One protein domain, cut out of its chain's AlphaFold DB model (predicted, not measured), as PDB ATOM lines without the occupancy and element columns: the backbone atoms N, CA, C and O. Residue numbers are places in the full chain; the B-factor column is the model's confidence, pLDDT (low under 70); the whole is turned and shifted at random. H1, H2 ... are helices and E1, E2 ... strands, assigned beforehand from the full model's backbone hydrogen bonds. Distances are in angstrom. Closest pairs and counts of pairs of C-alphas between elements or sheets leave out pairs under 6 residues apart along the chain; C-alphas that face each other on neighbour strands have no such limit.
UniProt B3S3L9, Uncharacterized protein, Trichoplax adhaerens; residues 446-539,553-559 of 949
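What this domain is: This is residues 446 to 539 and 553 to 559 of the 949 residues of an uncharacterized protein of Trichoplax adhaerens (UniProt B3S3L9). The domain is a head with a long arm: in the head, the helices H2 and H3 pack on a hairpin of the strands E1 and E2, and H1 packs at the end of this hairpin where residues 482 and 489 lie; the long strand E3 reaches out of the head as the arm. Toward the far end of the arm the short strand E4 pairs with E3, and beyond E3 the backbone folds back into H4, of which residues 529 to 539 stick out free. The printed part has 101 residues with four named helices and four named strands, in the order H1, H2, E1, E2, H3, E3, H4, E4; the strands make two separate antiparallel pairs, E1 with E2 and E3 with E4. The class is mixed, helices and strands, with 47 residues in helices and 22 in strands. The whole is loose, with a radius of gyration of the C-alphas of 17.4 A, and it spans 52 by 24 by 23 A, the arm making the length.

How they stand to each other: H1, residues 451 to 458, and H2, residues 461 to 473, only just touch, with 3 pairs of C-alphas within 8 A, and only at the corner by their link; the closest C-alphas are those of Ile 457 and Gln 464, 5.9 A apart, and the lines are about perpendicular at 89 degrees. H2 touches H1 with residues 463 to 464 alone. E1, residues 478 to 482, and E2, residues 489 to 493, are a hairpin, antiparallel at 154 degrees; N 479 and O 492 are within hydrogen-bond range at 2.9 A, as are N 490 and O 481 at 2.9 A. The closest C-alphas of H2 and E1 are those of Asn 468 and Gly 479, 5.3 A apart, and those of H1 and E2 are Ser 454 and Val 489, 5.2 A apart. H3, residues 496 to 509, comes closest to E2 at the C-alphas of Ala 493 and His 499, 5.1 A apart. H2 and H3 are close but not clearly touching, with Leu 471 and Ala 502 as closest C-alphas at 6.7 A; they run opposite ways at a steep tilt of 56 degrees. E3, residues 510 to 518, comes closest to H1 at the C-alphas of Leu 453 and Cys 512, 6.6 A apart. H4, residues 528 to 539, touches no helix. E4, residues 557 to 559, is antiparallel to E3 at 171 degrees, with N 517 and O 558 within hydrogen-bond range at 2.8 A. In H1, H2, H3 and H4 every O i to N i+4 pair is within hydrogen-bond range. H4 and E1 are apart, for instance, and so are H3 and E4.

Where its parts are: H1 begins at C-alpha 451, (335.664, -197.602, 139.966), and is 10.2 A long from first to last C-alpha. H2 measures 18.2 A, E1 13.2 A and E2 13.0 A. H3, the longest helix by residues, measures 20.0 A. E3, the longest strand, runs 26.9 A from C-alpha 510 at (335.913, -197.411, 152.712) to C-alpha 518 at (358.393, -196.584, 137.939). H4 measures 16.2 A. E4 measures 6.8 A and ends at C-alpha 559, (349.768, -197.460, 139.168).

The domain as a whole: The C-alphas of Gly 475 and Phe 523 are the two farthest apart, at 52.5 A. Residues 540 to 552 are cut out, and C-alphas 539 and 553 are 26.9 A apart across the cut. Of the links that are printed whole, none is long; E1 to E2 and E3 to H4 are short. The mean pLDDT of the printed part is 81.6, and it is under 70 at residues 446 to 448, 485 to 486, 519 to 530 and 555.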
ATOM      1  N   SER A 446     332.172-192.420 137.714       54.44
ATOM      2  CA  SER A 446     333.497-192.525 138.346       54.44
ATOM      3  C   SER A 446     333.915-191.302 139.176       54.44
ATOM      4  O   SER A 446     334.875-191.387 139.939       54.44
ATOM      5  N   GLN A 447     333.201-190.178 139.051       55.62
ATOM      6  CA  GLN A 447     333.437-188.943 139.806       55.62
ATOM      7  C   GLN A 447     332.969-189.030 141.269       55.62
ATOM      8  O   GLN A 447     333.599-188.443 142.147       55.62
ATOM      9  N   ASN A 448     331.881-189.759 141.550       66.81
ATOM     10  CA  ASN A 448     331.287-189.811 142.894       66.81
ATOM     11  C   ASN A 448     331.685-191.074 143.664       66.81
ATOM     12  O   ASN A 448     332.068-190.976 144.836       66.81
ATOM     13  N   LEU A 449     331.649-192.229 142.991       78.44
ATOM     14  CA  LEU A 449     332.119-193.515 143.504       78.44
ATOM     15  C   LEU A 449     333.257-194.024 142.595       78.44
ATOM     16  O   LEU A 449     332.987-194.418 141.460       78.44
ATOM     17  N   PRO A 450     334.526-194.019 143.050       81.69
ATOM     18  CA  PRO A 450     335.648-194.490 142.240       81.69
ATOM     19  C   PRO A 450     335.455-195.940 141.784       81.69
ATOM     20  O   PRO A 450     335.034-196.782 142.579       81.69
ATOM     21  N   HIS A 451     335.820-196.255 140.536       84.00
ATOM     22  CA  HIS A 451     335.664-197.602 139.966       84.00
ATOM     23  C   HIS A 451     336.255-198.717 140.859       84.00
ATOM     24  O   HIS A 451     335.528-199.682 141.106       84.00
ATOM     25  N   PRO A 452     337.470-198.598 141.442       86.12
ATOM     26  CA  PRO A 452     338.003-199.640 142.323       86.12
ATOM     27  C   PRO A 452     337.132-199.896 143.559       86.12
ATOM     28  O   PRO A 452     337.000-201.035 144.001       86.12
ATOM     29  N   LEU A 453     336.488-198.855 144.098       86.88
ATOM     30  CA  LEU A 453     335.581-198.976 145.239       86.88
ATOM     31  C   LEU A 453     334.215-199.547 144.826       86.88
ATOM     32  O   LEU A 453     333.677-200.402 145.524       86.88
ATOM     33  N   SER A 454     333.685-199.138 143.669       86.88
ATOM     34  CA  SER A 454     332.474-199.739 143.092       86.88
ATOM     35  C   SER A 454     332.658-201.247 142.866       86.88
ATOM     36  O   SER A 454     331.826-202.050 143.289       86.88
ATOM     37  N   THR A 455     333.797-201.659 142.304       87.06
ATOM     38  CA  THR A 455     334.123-203.072 142.065       87.06
ATOM     39  C   THR A 455     334.461-203.838 143.344       87.06
ATOM     40  O   THR A 455     334.097-205.009 143.448       87.06
ATOM     41  N   PHE A 456     335.091-203.205 144.342       88.50
ATOM     42  CA  PHE A 456     335.265-203.808 145.668       88.50
ATOM     43  C   PHE A 456     333.914-204.186 146.291       88.50
ATOM     44  O   PHE A 456     333.739-205.325 146.722       88.50
ATOM     45  N   ILE A 457     332.944-203.265 146.287       88.00
ATOM     46  CA  ILE A 457     331.614-203.508 146.860       88.00
ATOM     47  C   ILE A 457     330.836-204.530 146.012       88.00
ATOM     48  O   ILE A 457     330.250-205.451 146.572       88.00
ATOM     49  N   ALA A 458     330.902-204.446 144.675       86.44
ATOM     50  CA  ALA A 458     330.236-205.387 143.760       86.44
ATOM     51  C   ALA A 458     330.701-206.847 143.903       86.44
ATOM     52  O   ALA A 458     329.978-207.763 143.520       86.44
ATOM     53  N   ARG A 459     331.920-207.073 144.408       85.38
ATOM     54  CA  ARG A 459     332.487-208.415 144.622       85.38
ATOM     55  C   ARG A 459     332.131-209.030 145.973       85.38
ATOM     56  O   ARG A 459     332.380-210.216 146.160       85.38
ATOM     57  N   HIS A 460     331.563-208.255 146.895       85.19
ATOM     58  CA  HIS A 460     331.279-208.707 148.250       85.19
ATOM     59  C   HIS A 460     329.833-208.377 148.637       85.19
ATOM     60  O   HIS A 460     329.568-207.385 149.321       85.19
ATOM     61  N   ASP A 461     328.900-209.246 148.238       83.69
ATOM     62  CA  ASP A 461     327.460-209.076 148.479       83.69
ATOM     63  C   ASP A 461     327.139-208.840 149.971       83.69
ATOM     64  O   ASP A 461     326.305-208.002 150.312       83.69
ATOM     65  N   GLU A 462     327.870-209.485 150.890       85.56
ATOM     66  CA  GLU A 462     327.760-209.229 152.335       85.56
ATOM     67  C   GLU A 462     328.047-207.766 152.708       85.56
ATOM     68  O   GLU A 462     327.350-207.190 153.544       85.56
ATOM     69  N   LYS A 463     329.052-207.133 152.086       83.75
ATOM     70  CA  LYS A 463     329.411-205.727 152.340       83.75
ATOM     71  C   LYS A 463     328.351-204.803 151.766       83.75
ATOM     72  O   LYS A 463     327.998-203.832 152.429       83.75
ATOM     73  N   GLN A 464     327.803-205.115 150.590       89.19
ATOM     74  CA  GLN A 464     326.673-204.381 150.016       89.19
ATOM     75  C   GLN A 464     325.457-204.430 150.959       89.19
ATOM     76  O   GLN A 464     324.930-203.384 151.336       89.19
ATOM     77  N   VAL A 465     325.071-205.621 151.431       88.56
ATOM     78  CA  VAL A 465     323.948-205.814 152.369       88.56
ATOM     79  C   VAL A 465     324.188-205.109 153.708       88.56
ATOM     80  O   VAL A 465     323.292-204.426 154.212       88.56
ATOM     81  N   LEU A 466     325.389-205.226 154.286       88.00
ATOM     82  CA  LEU A 466     325.757-204.533 155.526       88.00
ATOM     83  C   LEU A 466     325.741-203.011 155.355       88.00
ATOM     84  O   LEU A 466     325.264-202.307 156.245       88.00
ATOM     85  N   THR A 467     326.194-202.502 154.210       89.88
ATOM     86  CA  THR A 467     326.207-201.063 153.933       89.88
ATOM     87  C   THR A 467     324.792-200.528 153.715       89.88
ATOM     88  O   THR A 467     324.433-199.531 154.332       89.88
ATOM     89  N   ASN A 468     323.930-201.233 152.972       93.31
ATOM     90  CA  ASN A 468     322.506-200.884 152.852       93.31
ATOM     91  C   ASN A 468     321.795-200.944 154.212       93.31
ATOM     92  O   ASN A 468     320.974-200.088 154.537       93.31
ATOM     93  N   LYS A 469     322.125-201.921 155.068       90.38
ATOM     94  CA  LYS A 469     321.633-201.956 156.454       90.38
ATOM     95  C   LYS A 469     322.105-200.738 157.259       90.38
ATOM     96  O   LYS A 469     321.315-200.196 158.026       90.38
ATOM     97  N   HIS A 470     323.347-200.289 157.080       90.81
ATOM     98  CA  HIS A 470     323.883-199.129 157.792       90.81
ATOM     99  C   HIS A 470     323.301-197.798 157.283       90.81
ATOM    100  O   HIS A 470     322.930-196.959 158.099       90.81
ATOM    101  N   LEU A 471     323.111-197.629 155.969       92.44
ATOM    102  CA  LEU A 471     322.389-196.485 155.386       92.44
ATOM    103  C   LEU A 471     320.977-196.364 155.980       92.44
ATOM    104  O   LEU A 471     320.600-195.298 156.469       92.44
ATOM    105  N   ARG A 472     320.238-197.481 156.041       90.31
ATOM    106  CA  ARG A 472     318.890-197.541 156.635       90.31
ATOM    107  C   ARG A 472     318.875-197.263 158.133       90.31
ATOM    108  O   ARG A 472     317.999-196.542 158.595       90.31
ATOM    109  N   PHE A 473     319.846-197.786 158.884       88.38
ATOM    110  CA  PHE A 473     319.984-197.503 160.317       88.38
ATOM    111  C   PHE A 473     320.205-196.007 160.594       88.38
ATOM    112  O   PHE A 473     319.640-195.472 161.540       88.38
ATOM    113  N   ASN A 474     320.952-195.318 159.727       89.06
ATOM    114  CA  ASN A 474     321.156-193.868 159.788       89.06
ATOM    115  C   ASN A 474     320.000-193.051 159.159       89.06
ATOM    116  O   ASN A 474     320.130-191.842 158.975       89.06
ATOM    117  N   GLY A 475     318.877-193.682 158.788       88.75
ATOM    118  CA  GLY A 475     317.717-193.009 158.186       88.75
ATOM    119  C   GLY A 475     317.955-192.442 156.778       88.75
ATOM    120  O   GLY A 475     317.146-191.654 156.285       88.75
ATOM    121  N   ILE A 476     319.051-192.822 156.113       93.75
ATOM    122  CA  ILE A 476     319.405-192.323 154.783       93.75
ATOM    123  C   ILE A 476     318.551-193.055 153.746       93.75
ATOM    124  O   ILE A 476     318.631-194.275 153.603       93.75
ATOM    125  N   LYS A 477     317.745-192.304 152.985       94.62
ATOM    126  CA  LYS A 477     316.880-192.829 151.912       94.62
ATOM    127  C   LYS A 477     317.676-193.111 150.632       94.62
ATOM    128  O   LYS A 477     317.454-192.490 149.591       94.62
ATOM    129  N   ALA A 478     318.646-194.010 150.744       95.00
ATOM    130  CA  ALA A 478     319.516-194.452 149.665       95.00
ATOM    131  C   ALA A 478     319.949-195.910 149.869       95.00
ATOM    132  O   ALA A 478     319.947-196.424 150.987       95.00
ATOM    133  N   GLY A 479     320.375-196.553 148.786       93.50
ATOM    134  CA  GLY A 479     320.942-197.895 148.797       93.50
ATOM    135  C   GLY A 479     321.970-198.081 147.686       93.50
ATOM    136  O   GLY A 479     321.975-197.374 146.677       93.50
ATOM    137  N   ILE A 480     322.852-199.055 147.872       92.94
ATOM    138  CA  ILE A 480     323.780-199.528 146.853       92.94
ATOM    139  C   ILE A 480     323.085-200.624 146.050       92.94
ATOM    140  O   ILE A 480     322.785-201.695 146.590       92.94
ATOM    141  N   MET A 481     322.873-200.372 144.763       91.25
ATOM    142  CA  MET A 481     322.328-201.333 143.807       91.25
ATOM    143  C   MET A 481     323.463-201.931 142.970       91.25
ATOM    144  O   MET A 481     324.365-201.210 142.541       91.25
ATOM    145  N   ARG A 482     323.410-203.239 142.706       87.06
ATOM    146  CA  ARG A 482     324.329-203.934 141.793       87.06
ATOM    147  C   ARG A 482     323.655-204.090 140.432       87.06
ATOM    148  O   ARG A 482     322.512-204.540 140.371       87.06
ATOM    149  N   HIS A 483     324.341-203.727 139.350       78.06
ATOM    150  CA  HIS A 483     323.791-203.862 137.995       78.06
ATOM    151  C   HIS A 483     324.024-205.282 137.469       78.06
ATOM    152  O   HIS A 483     325.038-205.523 136.814       78.06
ATOM    153  N   GLY A 484     323.113-206.212 137.774       72.00
ATOM    154  CA  GLY A 484     323.102-207.582 137.233       72.00
ATOM    155  C   GLY A 484     324.471-208.280 137.264       72.00
ATOM    156  O   GLY A 484     325.142-208.306 138.297       72.00
ATOM    157  N   ASP A 485     324.897-208.789 136.106       61.41
ATOM    158  CA  ASP A 485     326.176-209.493 135.913       61.41
ATOM    159  C   ASP A 485     327.420-208.583 135.962       61.41
ATOM    160  O   ASP A 485     328.553-209.066 135.896       61.41
ATOM    161  N   SER A 486     327.257-207.260 136.069       67.69
ATOM    162  CA  SER A 486     328.397-206.343 136.066       67.69
ATOM    163  C   SER A 486     329.216-206.412 137.362       67.69
ATOM    164  O   SER A 486     328.716-206.657 138.464       67.69
ATOM    165  N   LEU A 487     330.503-206.086 137.234       79.12
ATOM    166  CA  LEU A 487     331.438-205.905 138.346       79.12
ATOM    167  C   LEU A 487     331.357-204.487 138.944       79.12
ATOM    168  O   LEU A 487     332.376-203.918 139.343       79.12
ATOM    169  N   SER A 488     330.157-203.898 138.971       84.50
ATOM    170  CA  SER A 488     329.918-202.524 139.414       84.50
ATOM    171  C   SER A 488     328.646-202.386 140.251       84.50
ATOM    172  O   SER A 488     327.648-203.082 140.044       84.50
ATOM    173  N   VAL A 489     328.688-201.442 141.186       88.88
ATOM    174  CA  VAL A 489     327.520-200.944 141.914       88.88
ATOM    175  C   VAL A 489     327.298-199.461 141.651       88.88
ATOM    176  O   VAL A 489     328.201-198.730 141.233       88.88
ATOM    177  N   SER A 490     326.093-198.995 141.947       89.25
ATOM    178  CA  SER A 490     325.723-197.584 141.887       89.25
ATOM    179  C   SER A 490     324.888-197.200 143.096       89.25
ATOM    180  O   SER A 490     324.097-197.999 143.604       89.25
ATOM    181  N   VAL A 491     325.077-195.971 143.576       92.31
ATOM    182  CA  VAL A 491     324.265-195.431 144.669       92.31
ATOM    183  C   VAL A 491     322.979-194.885 144.066       92.31
ATOM    184  O   VAL A 491     323.027-193.991 143.212       92.31
ATOM    185  N   VAL A 492     321.859-195.449 144.513       93.31
ATOM    186  CA  VAL A 492     320.492-195.024 144.204       93.31
ATOM    187  C   VAL A 492     319.951-194.300 145.432       93.31
ATOM    188  O   VAL A 492     319.977-194.855 146.530       93.31
ATOM    189  N   ALA A 493     319.484-193.065 145.277       94.44
ATOM    190  CA  ALA A 493     319.025-192.223 146.382       94.44
ATOM    191  C   ALA A 493     317.737-191.476 146.027       94.44
ATOM    192  O   ALA A 493     317.518-191.135 144.867       94.44
ATOM    193  N   LEU A 494     316.895-191.195 147.025       94.19
ATOM    194  CA  LEU A 494     315.627-190.491 146.807       94.19
ATOM    195  C   LEU A 494     315.831-189.044 146.333       94.19
ATOM    196  O   LEU A 494     315.081-188.554 145.499       94.19
ATOM    197  N   ASP A 495     316.844-188.370 146.874       93.06
ATOM    198  CA  ASP A 495     317.148-186.968 146.604       93.06
ATOM    199  C   ASP A 495     318.659-186.690 146.740       93.06
ATOM    200  O   ASP A 495     319.441-187.547 147.166       93.06
ATOM    201  N   ALA A 496     319.083-185.474 146.380       90.81
ATOM    202  CA  ALA A 496     320.491-185.071 146.405       90.81
ATOM    203  C   ALA A 496     321.101-185.055 147.821       90.81
ATOM    204  O   ALA A 496     322.296-185.297 147.980       90.81
ATOM    205  N   LYS A 497     320.298-184.820 148.866       93.50
ATOM    206  CA  LYS A 497     320.768-184.833 150.259       93.50
ATOM    207  C   LYS A 497     321.031-186.267 150.717       93.50
ATOM    208  O   LYS A 497     322.092-186.540 151.274       93.50
ATOM    209  N   ALA A 498     320.108-187.188 150.443       93.44
ATOM    210  CA  ALA A 498     320.288-188.616 150.693       93.44
ATOM    211  C   ALA A 498     321.477-189.184 149.898       93.44
ATOM    212  O   ALA A 498     322.245-189.982 150.435       93.44
ATOM    213  N   HIS A 499     321.674-188.723 148.656       92.62
ATOM    214  CA  HIS A 499     322.831-189.075 147.830       92.62
ATOM    215  C   HIS A 499     324.157-188.630 148.462       92.62
ATOM    216  O   HIS A 499     325.033-189.465 148.694       92.62
ATOM    217  N   HIS A 500     324.289-187.348 148.818       90.75
ATOM    218  CA  HIS A 500     325.502-186.825 149.454       90.75
ATOM    219  C   HIS A 500     325.814-187.509 150.792       90.75
ATOM    220  O   HIS A 500     326.971-187.857 151.036       90.75
ATOM    221  N   LEU A 501     324.801-187.753 151.633       93.31
ATOM    222  CA  LEU A 501     324.970-188.473 152.900       93.31
ATOM    223  C   LEU A 501     325.451-189.912 152.677       93.31
ATOM    224  O   LEU A 501     326.385-190.352 153.346       93.31
ATOM    225  N   ALA A 502     324.880-190.623 151.698       92.75
ATOM    226  CA  ALA A 502     325.327-191.966 151.346       92.75
ATOM    227  C   ALA A 502     326.785-191.975 150.858       92.75
ATOM    228  O   ALA A 502     327.581-192.784 151.328       92.75
ATOM    229  N   ILE A 503     327.174-191.050 149.972       90.06
ATOM    230  CA  ILE A 503     328.561-190.943 149.485       90.06
ATOM    231  C   ILE A 503     329.540-190.574 150.614       90.06
ATOM    232  O   ILE A 503     330.645-191.117 150.643       90.06
ATOM    233  N   SER A 504     329.157-189.704 151.556       90.00
ATOM    234  CA  SER A 504     329.989-189.373 152.728       90.00
ATOM    235  C   SER A 504     330.254-190.608 153.586       90.00
ATOM    236  O   SER A 504     331.406-190.964 153.827       90.00
ATOM    237  N   LEU A 505     329.191-191.332 153.945       90.56
ATOM    238  CA  LEU A 505     329.264-192.549 154.751       90.56
ATOM    239  C   LEU A 505     330.081-193.658 154.058       90.56
ATOM    240  O   LEU A 505     330.862-194.354 154.704       90.56
ATOM    241  N   LEU A 506     329.999-193.780 152.727       89.25
ATOM    242  CA  LEU A 506     330.857-194.699 151.966       89.25
ATOM    243  C   LEU A 506     332.342-194.329 152.029       89.25
ATOM    244  O   LEU A 506     333.183-195.226 152.083       89.25
ATOM    245  N   ARG A 507     332.674-193.032 152.042       86.62
ATOM    246  CA  ARG A 507     334.054-192.531 152.186       86.62
ATOM    247  C   ARG A 507     334.582-192.661 153.616       86.62
ATOM    248  O   ARG A 507     335.797-192.675 153.815       86.62
ATOM    249  N   GLU A 508     333.707-192.756 154.612       87.25
ATOM    250  CA  GLU A 508     334.069-193.094 155.994       87.25
ATOM    251  C   GLU A 508     334.376-194.591 156.133       87.25
ATOM    252  O   GLU A 508     335.459-194.952 156.599       87.25
ATOM    253  N   MET A 509     333.470-195.456 155.662       86.88
ATOM    254  CA  MET A 509     333.611-196.919 155.737       86.88
ATOM    255  C   MET A 509     334.778-197.460 154.899       86.88
ATOM    256  O   MET A 509     335.488-198.380 155.322       86.88
ATOM    257  N   PHE A 510     334.978-196.900 153.706       90.44
ATOM    258  CA  PHE A 510     335.913-197.411 152.712       90.44
ATOM    259  C   PHE A 510     336.822-196.309 152.174       90.44
ATOM    260  O   PHE A 510     336.480-195.128 152.171       90.44
ATOM    261  N   CYS A 511     337.985-196.694 151.661       89.19
ATOM    262  CA  CYS A 511     338.835-195.780 150.908       89.19
ATOM    263  C   CYS A 511     339.456-196.474 149.696       89.19
ATOM    264  O   CYS A 511     339.408-197.699 149.563       89.19
ATOM    265  N   CYS A 512     340.043-195.666 148.820       87.94
ATOM    266  CA  CYS A 512     340.929-196.130 147.770       87.94
ATOM    267  C   CYS A 512     342.242-195.348 147.867       87.94
ATOM    268  O   CYS A 512     342.221-194.127 148.021       87.94
ATOM    269  N   GLN A 513     343.365-196.056 147.804       89.12
ATOM    270  CA  GLN A 513     344.710-195.492 147.729       89.12
ATOM    271  C   GLN A 513     345.400-196.001 146.463       89.12
ATOM    272  O   GLN A 513     344.972-196.985 145.853       89.12
ATOM    273  N   SER A 514     346.464-195.317 146.046       86.19
ATOM    274  CA  SER A 514     347.231-195.720 144.874       86.19
ATOM    275  C   SER A 514     348.719-195.475 145.046       86.19
ATOM    276  O   SER A 514     349.104-194.349 145.366       86.19
ATOM    277  N   THR A 515     349.530-196.476 144.719       82.50
ATOM    278  CA  THR A 515     350.991-196.364 144.657       82.50
ATOM    279  C   THR A 515     351.422-196.395 143.197       82.50
ATOM    280  O   THR A 515     351.102-197.337 142.472       82.50
ATOM    281  N   THR A 516     352.133-195.360 142.754       80.88
ATOM    282  CA  THR A 516     352.742-195.327 141.420       80.88
ATOM    283  C   THR A 516     354.148-195.903 141.492       80.88
ATOM    284  O   THR A 516     354.938-195.529 142.354       80.88
ATOM    285  N   VAL A 517     354.451-196.800 140.567       73.88
ATOM    286  CA  VAL A 517     355.701-197.544 140.463       73.88
ATOM    287  C   VAL A 517     356.353-197.175 139.138       73.88
ATOM    288  O   VAL A 517     355.718-197.317 138.096       73.88
ATOM    289  N   ASN A 518     357.600-196.705 139.160       71.56
ATOM    290  CA  ASN A 518     358.393-196.584 137.939       71.56
ATOM    291  C   ASN A 518     358.926-197.981 137.569       71.56
ATOM    292  O   ASN A 518     359.555-198.638 138.400       71.56
ATOM    293  N   VAL A 519     358.616-198.447 136.359       66.00
ATOM    294  CA  VAL A 519     358.950-199.795 135.878       66.00
ATOM    295  C   VAL A 519     360.396-199.865 135.383       66.00
ATOM    296  O   VAL A 519     361.006-200.923 135.498       66.00
ATOM    297  N   ASP A 520     360.993-198.749 134.953       58.56
ATOM    298  CA  ASP A 520     362.382-198.701 134.463       58.56
ATOM    299  C   ASP A 520     363.422-199.027 135.559       58.56
ATOM    300  O   ASP A 520     364.554-199.399 135.259       58.56
ATOM    301  N   GLY A 521     363.036-198.923 136.839       54.69
ATOM    302  CA  GLY A 521     363.847-199.306 138.006       54.69
ATOM    303  C   GLY A 521     363.582-200.718 138.551       54.69
ATOM    304  O   GLY A 521     364.094-201.071 139.618       54.69
ATOM    305  N   LEU A 522     362.764-201.519 137.862       58.62
ATOM    306  CA  LEU A 522     362.403-202.888 138.233       58.62
ATOM    307  C   LEU A 522     362.806-203.852 137.106       58.62
ATOM    308  O   LEU A 522     362.563-203.578 135.934       58.62
ATOM    309  N   PHE A 523     363.350-205.029 137.439       55.88
ATOM    310  CA  PHE A 523     363.713-206.070 136.454       55.88
ATOM    311  C   PHE A 523     362.476-206.811 135.889       55.88
ATOM    312  O   PHE A 523     362.402-208.034 135.853       55.88
ATOM    313  N   VAL A 524     361.417-206.071 135.556       54.34
ATOM    314  CA  VAL A 524     360.045-206.584 135.594       54.34
ATOM    315  C   VAL A 524     359.255-206.132 134.357       54.34
ATOM    316  O   VAL A 524     358.186-205.534 134.455       54.34
ATOM    317  N   ARG A 525     359.771-206.459 133.161       56.84
ATOM    318  CA  ARG A 525     359.021-206.336 131.892       56.84
ATOM    319  C   ARG A 525     358.235-207.600 131.519       56.84
ATOM    320  O   ARG A 525     357.106-207.479 131.059       56.84
ATOM    321  N   SER A 526     358.775-208.799 131.754       56.75
ATOM    322  CA  SER A 526     358.041-210.066 131.568       56.75
ATOM    323  C   SER A 526     357.214-210.446 132.802       56.75
ATOM    324  O   SER A 526     356.044-210.820 132.690       56.75
ATOM    325  N   ASP A 527     357.787-210.287 133.996       60.09
ATOM    326  CA  ASP A 527     357.322-210.994 135.196       60.09
ATOM    327  C   ASP A 527     356.390-210.155 136.091       60.09
ATOM    328  O   ASP A 527     355.990-210.598 137.168       60.09
ATOM    329  N   PHE A 528     355.964-208.963 135.647       69.44
ATOM    330  CA  PHE A 528     355.092-208.083 136.451       69.44
ATOM    331  C   PHE A 528     353.768-208.757 136.809       69.44
ATOM    332  O   PHE A 528     353.225-208.570 137.895       69.44
ATOM    333  N   HIS A 529     353.267-209.605 135.911       67.06
ATOM    334  CA  HIS A 529     352.077-210.406 136.151       67.06
ATOM    335  C   HIS A 529     352.279-211.436 137.283       67.06
ATOM    336  O   HIS A 529     351.341-211.677 138.042       67.06
ATOM    337  N   ILE A 530     353.491-211.982 137.446       68.62
ATOM    338  CA  ILE A 530     353.867-212.894 138.539       68.62
ATOM    339  C   ILE A 530     353.975-212.114 139.850       68.62
ATOM    340  O   ILE A 530     353.380-212.525 140.846       68.62
ATOM    341  N   PHE A 531     354.640-210.951 139.839       75.06
ATOM    342  CA  PHE A 531     354.694-210.037 140.987       75.06
ATOM    343  C   PHE A 531     353.284-209.662 141.468       75.06
ATOM    344  O   PHE A 531     352.943-209.886 142.628       75.06
ATOM    345  N   MET A 532     352.423-209.181 140.566       78.38
ATOM    346  CA  MET A 532     351.039-208.810 140.879       78.38
ATOM    347  C   MET A 532     350.195-209.996 141.354       78.38
ATOM    348  O   MET A 532     349.305-209.814 142.183       78.38
ATOM    349  N   HIS A 533     350.448-211.205 140.854       72.44
ATOM    350  CA  HIS A 533     349.774-212.419 141.312       72.44
ATOM    351  C   HIS A 533     350.230-212.828 142.722       72.44
ATOM    352  O   HIS A 533     349.388-213.069 143.585       72.44
ATOM    353  N   GLY A 534     351.538-212.828 142.996       74.75
ATOM    354  CA  GLY A 534     352.083-213.082 144.334       74.75
ATOM    355  C   GLY A 534     351.606-212.051 145.360       74.75
ATOM    356  O   GLY A 534     351.157-212.418 146.444       74.75
ATOM    357  N   LEU A 535     351.604-210.773 144.979       79.81
ATOM    358  CA  LEU A 535     351.098-209.660 145.781       79.81
ATOM    359  C   LEU A 535     349.596-209.800 146.077       79.81
ATOM    360  O   LEU A 535     349.177-209.627 147.220       79.81
ATOM    361  N   ARG A 536     348.788-210.174 145.073       81.62
ATOM    362  CA  ARG A 536     347.363-210.492 145.264       81.62
ATOM    363  C   ARG A 536     347.168-211.644 146.241       81.62
ATOM    364  O   ARG A 536     346.352-211.499 147.140       81.62
ATOM    365  N   ASN A 537     347.914-212.738 146.111       75.81
ATOM    366  CA  ASN A 537     347.771-213.896 147.000       75.81
ATOM    367  C   ASN A 537     348.166-213.554 148.447       75.81
ATOM    368  O   ASN A 537     347.422-213.859 149.375       75.81
ATOM    369  N   HIS A 538     349.287-212.850 148.636       76.75
ATOM    370  CA  HIS A 538     349.775-212.440 149.956       76.75
ATOM    371  C   HIS A 538     348.804-211.494 150.688       76.75
ATOM    372  O   HIS A 538     348.641-211.582 151.908       76.75
ATOM    373  N   LEU A 539     348.133-210.604 149.948       80.31
ATOM    374  CA  LEU A 539     347.179-209.654 150.517       80.31
ATOM    375  C   LEU A 539     345.765-210.234 150.671       80.31
ATOM    376  O   LEU A 539     345.129-209.981 151.689       80.31
ATOM    377  N   ASN A 553     350.667-195.550 129.087       74.31
ATOM    378  CA  ASN A 553     350.596-195.927 127.665       74.31
ATOM    379  C   ASN A 553     351.913-196.501 127.094       74.31
ATOM    380  O   ASN A 553     351.876-197.337 126.199       74.31
ATOM    381  N   ASN A 554     353.059-196.080 127.636       71.69
ATOM    382  CA  ASN A 554     354.394-196.545 127.246       71.69
ATOM    383  C   ASN A 554     354.897-197.770 128.049       71.69
ATOM    384  O   ASN A 554     355.939-198.334 127.733       71.69
ATOM    385  N   PHE A 555     354.166-198.184 129.091       65.38
ATOM    386  CA  PHE A 555     354.552-199.161 130.126       65.38
ATOM    387  C   PHE A 555     355.686-198.746 131.091       65.38
ATOM    388  O   PHE A 555     355.966-199.496 132.022       65.38
ATOM    389  N   ASP A 556     356.246-197.540 130.955       71.56
ATOM    390  CA  ASP A 556     357.292-196.963 131.833       71.56
ATOM    391  C   ASP A 556     356.877-196.853 133.322       71.56
ATOM    392  O   ASP A 556     357.706-196.777 134.226       71.56
ATOM    393  N   SER A 557     355.573-196.851 133.621       78.06
ATOM    394  CA  SER A 557     355.050-196.817 134.990       78.06
ATOM    395  C   SER A 557     353.806-197.689 135.173       78.06
ATOM    396  O   SER A 557     353.007-197.887 134.255       78.06
ATOM    397  N   CYS A 558     353.616-198.187 136.395       80.88
ATOM    398  CA  CYS A 558     352.428-198.920 136.813       80.88
ATOM    399  C   CYS A 558     351.827-198.288 138.072       80.88
ATOM    400  O   CYS A 558     352.500-198.123 139.087       80.88
ATOM    401  N   LYS A 559     350.541-197.948 138.029       86.31
ATOM    402  CA  LYS A 559     349.768-197.460 139.168       86.31
ATOM    403  C   LYS A 559     348.985-198.618 139.778       86.31
ATOM    404  O   LYS A 559     348.012-199.090 139.189       86.31
TER     405      LYS A 559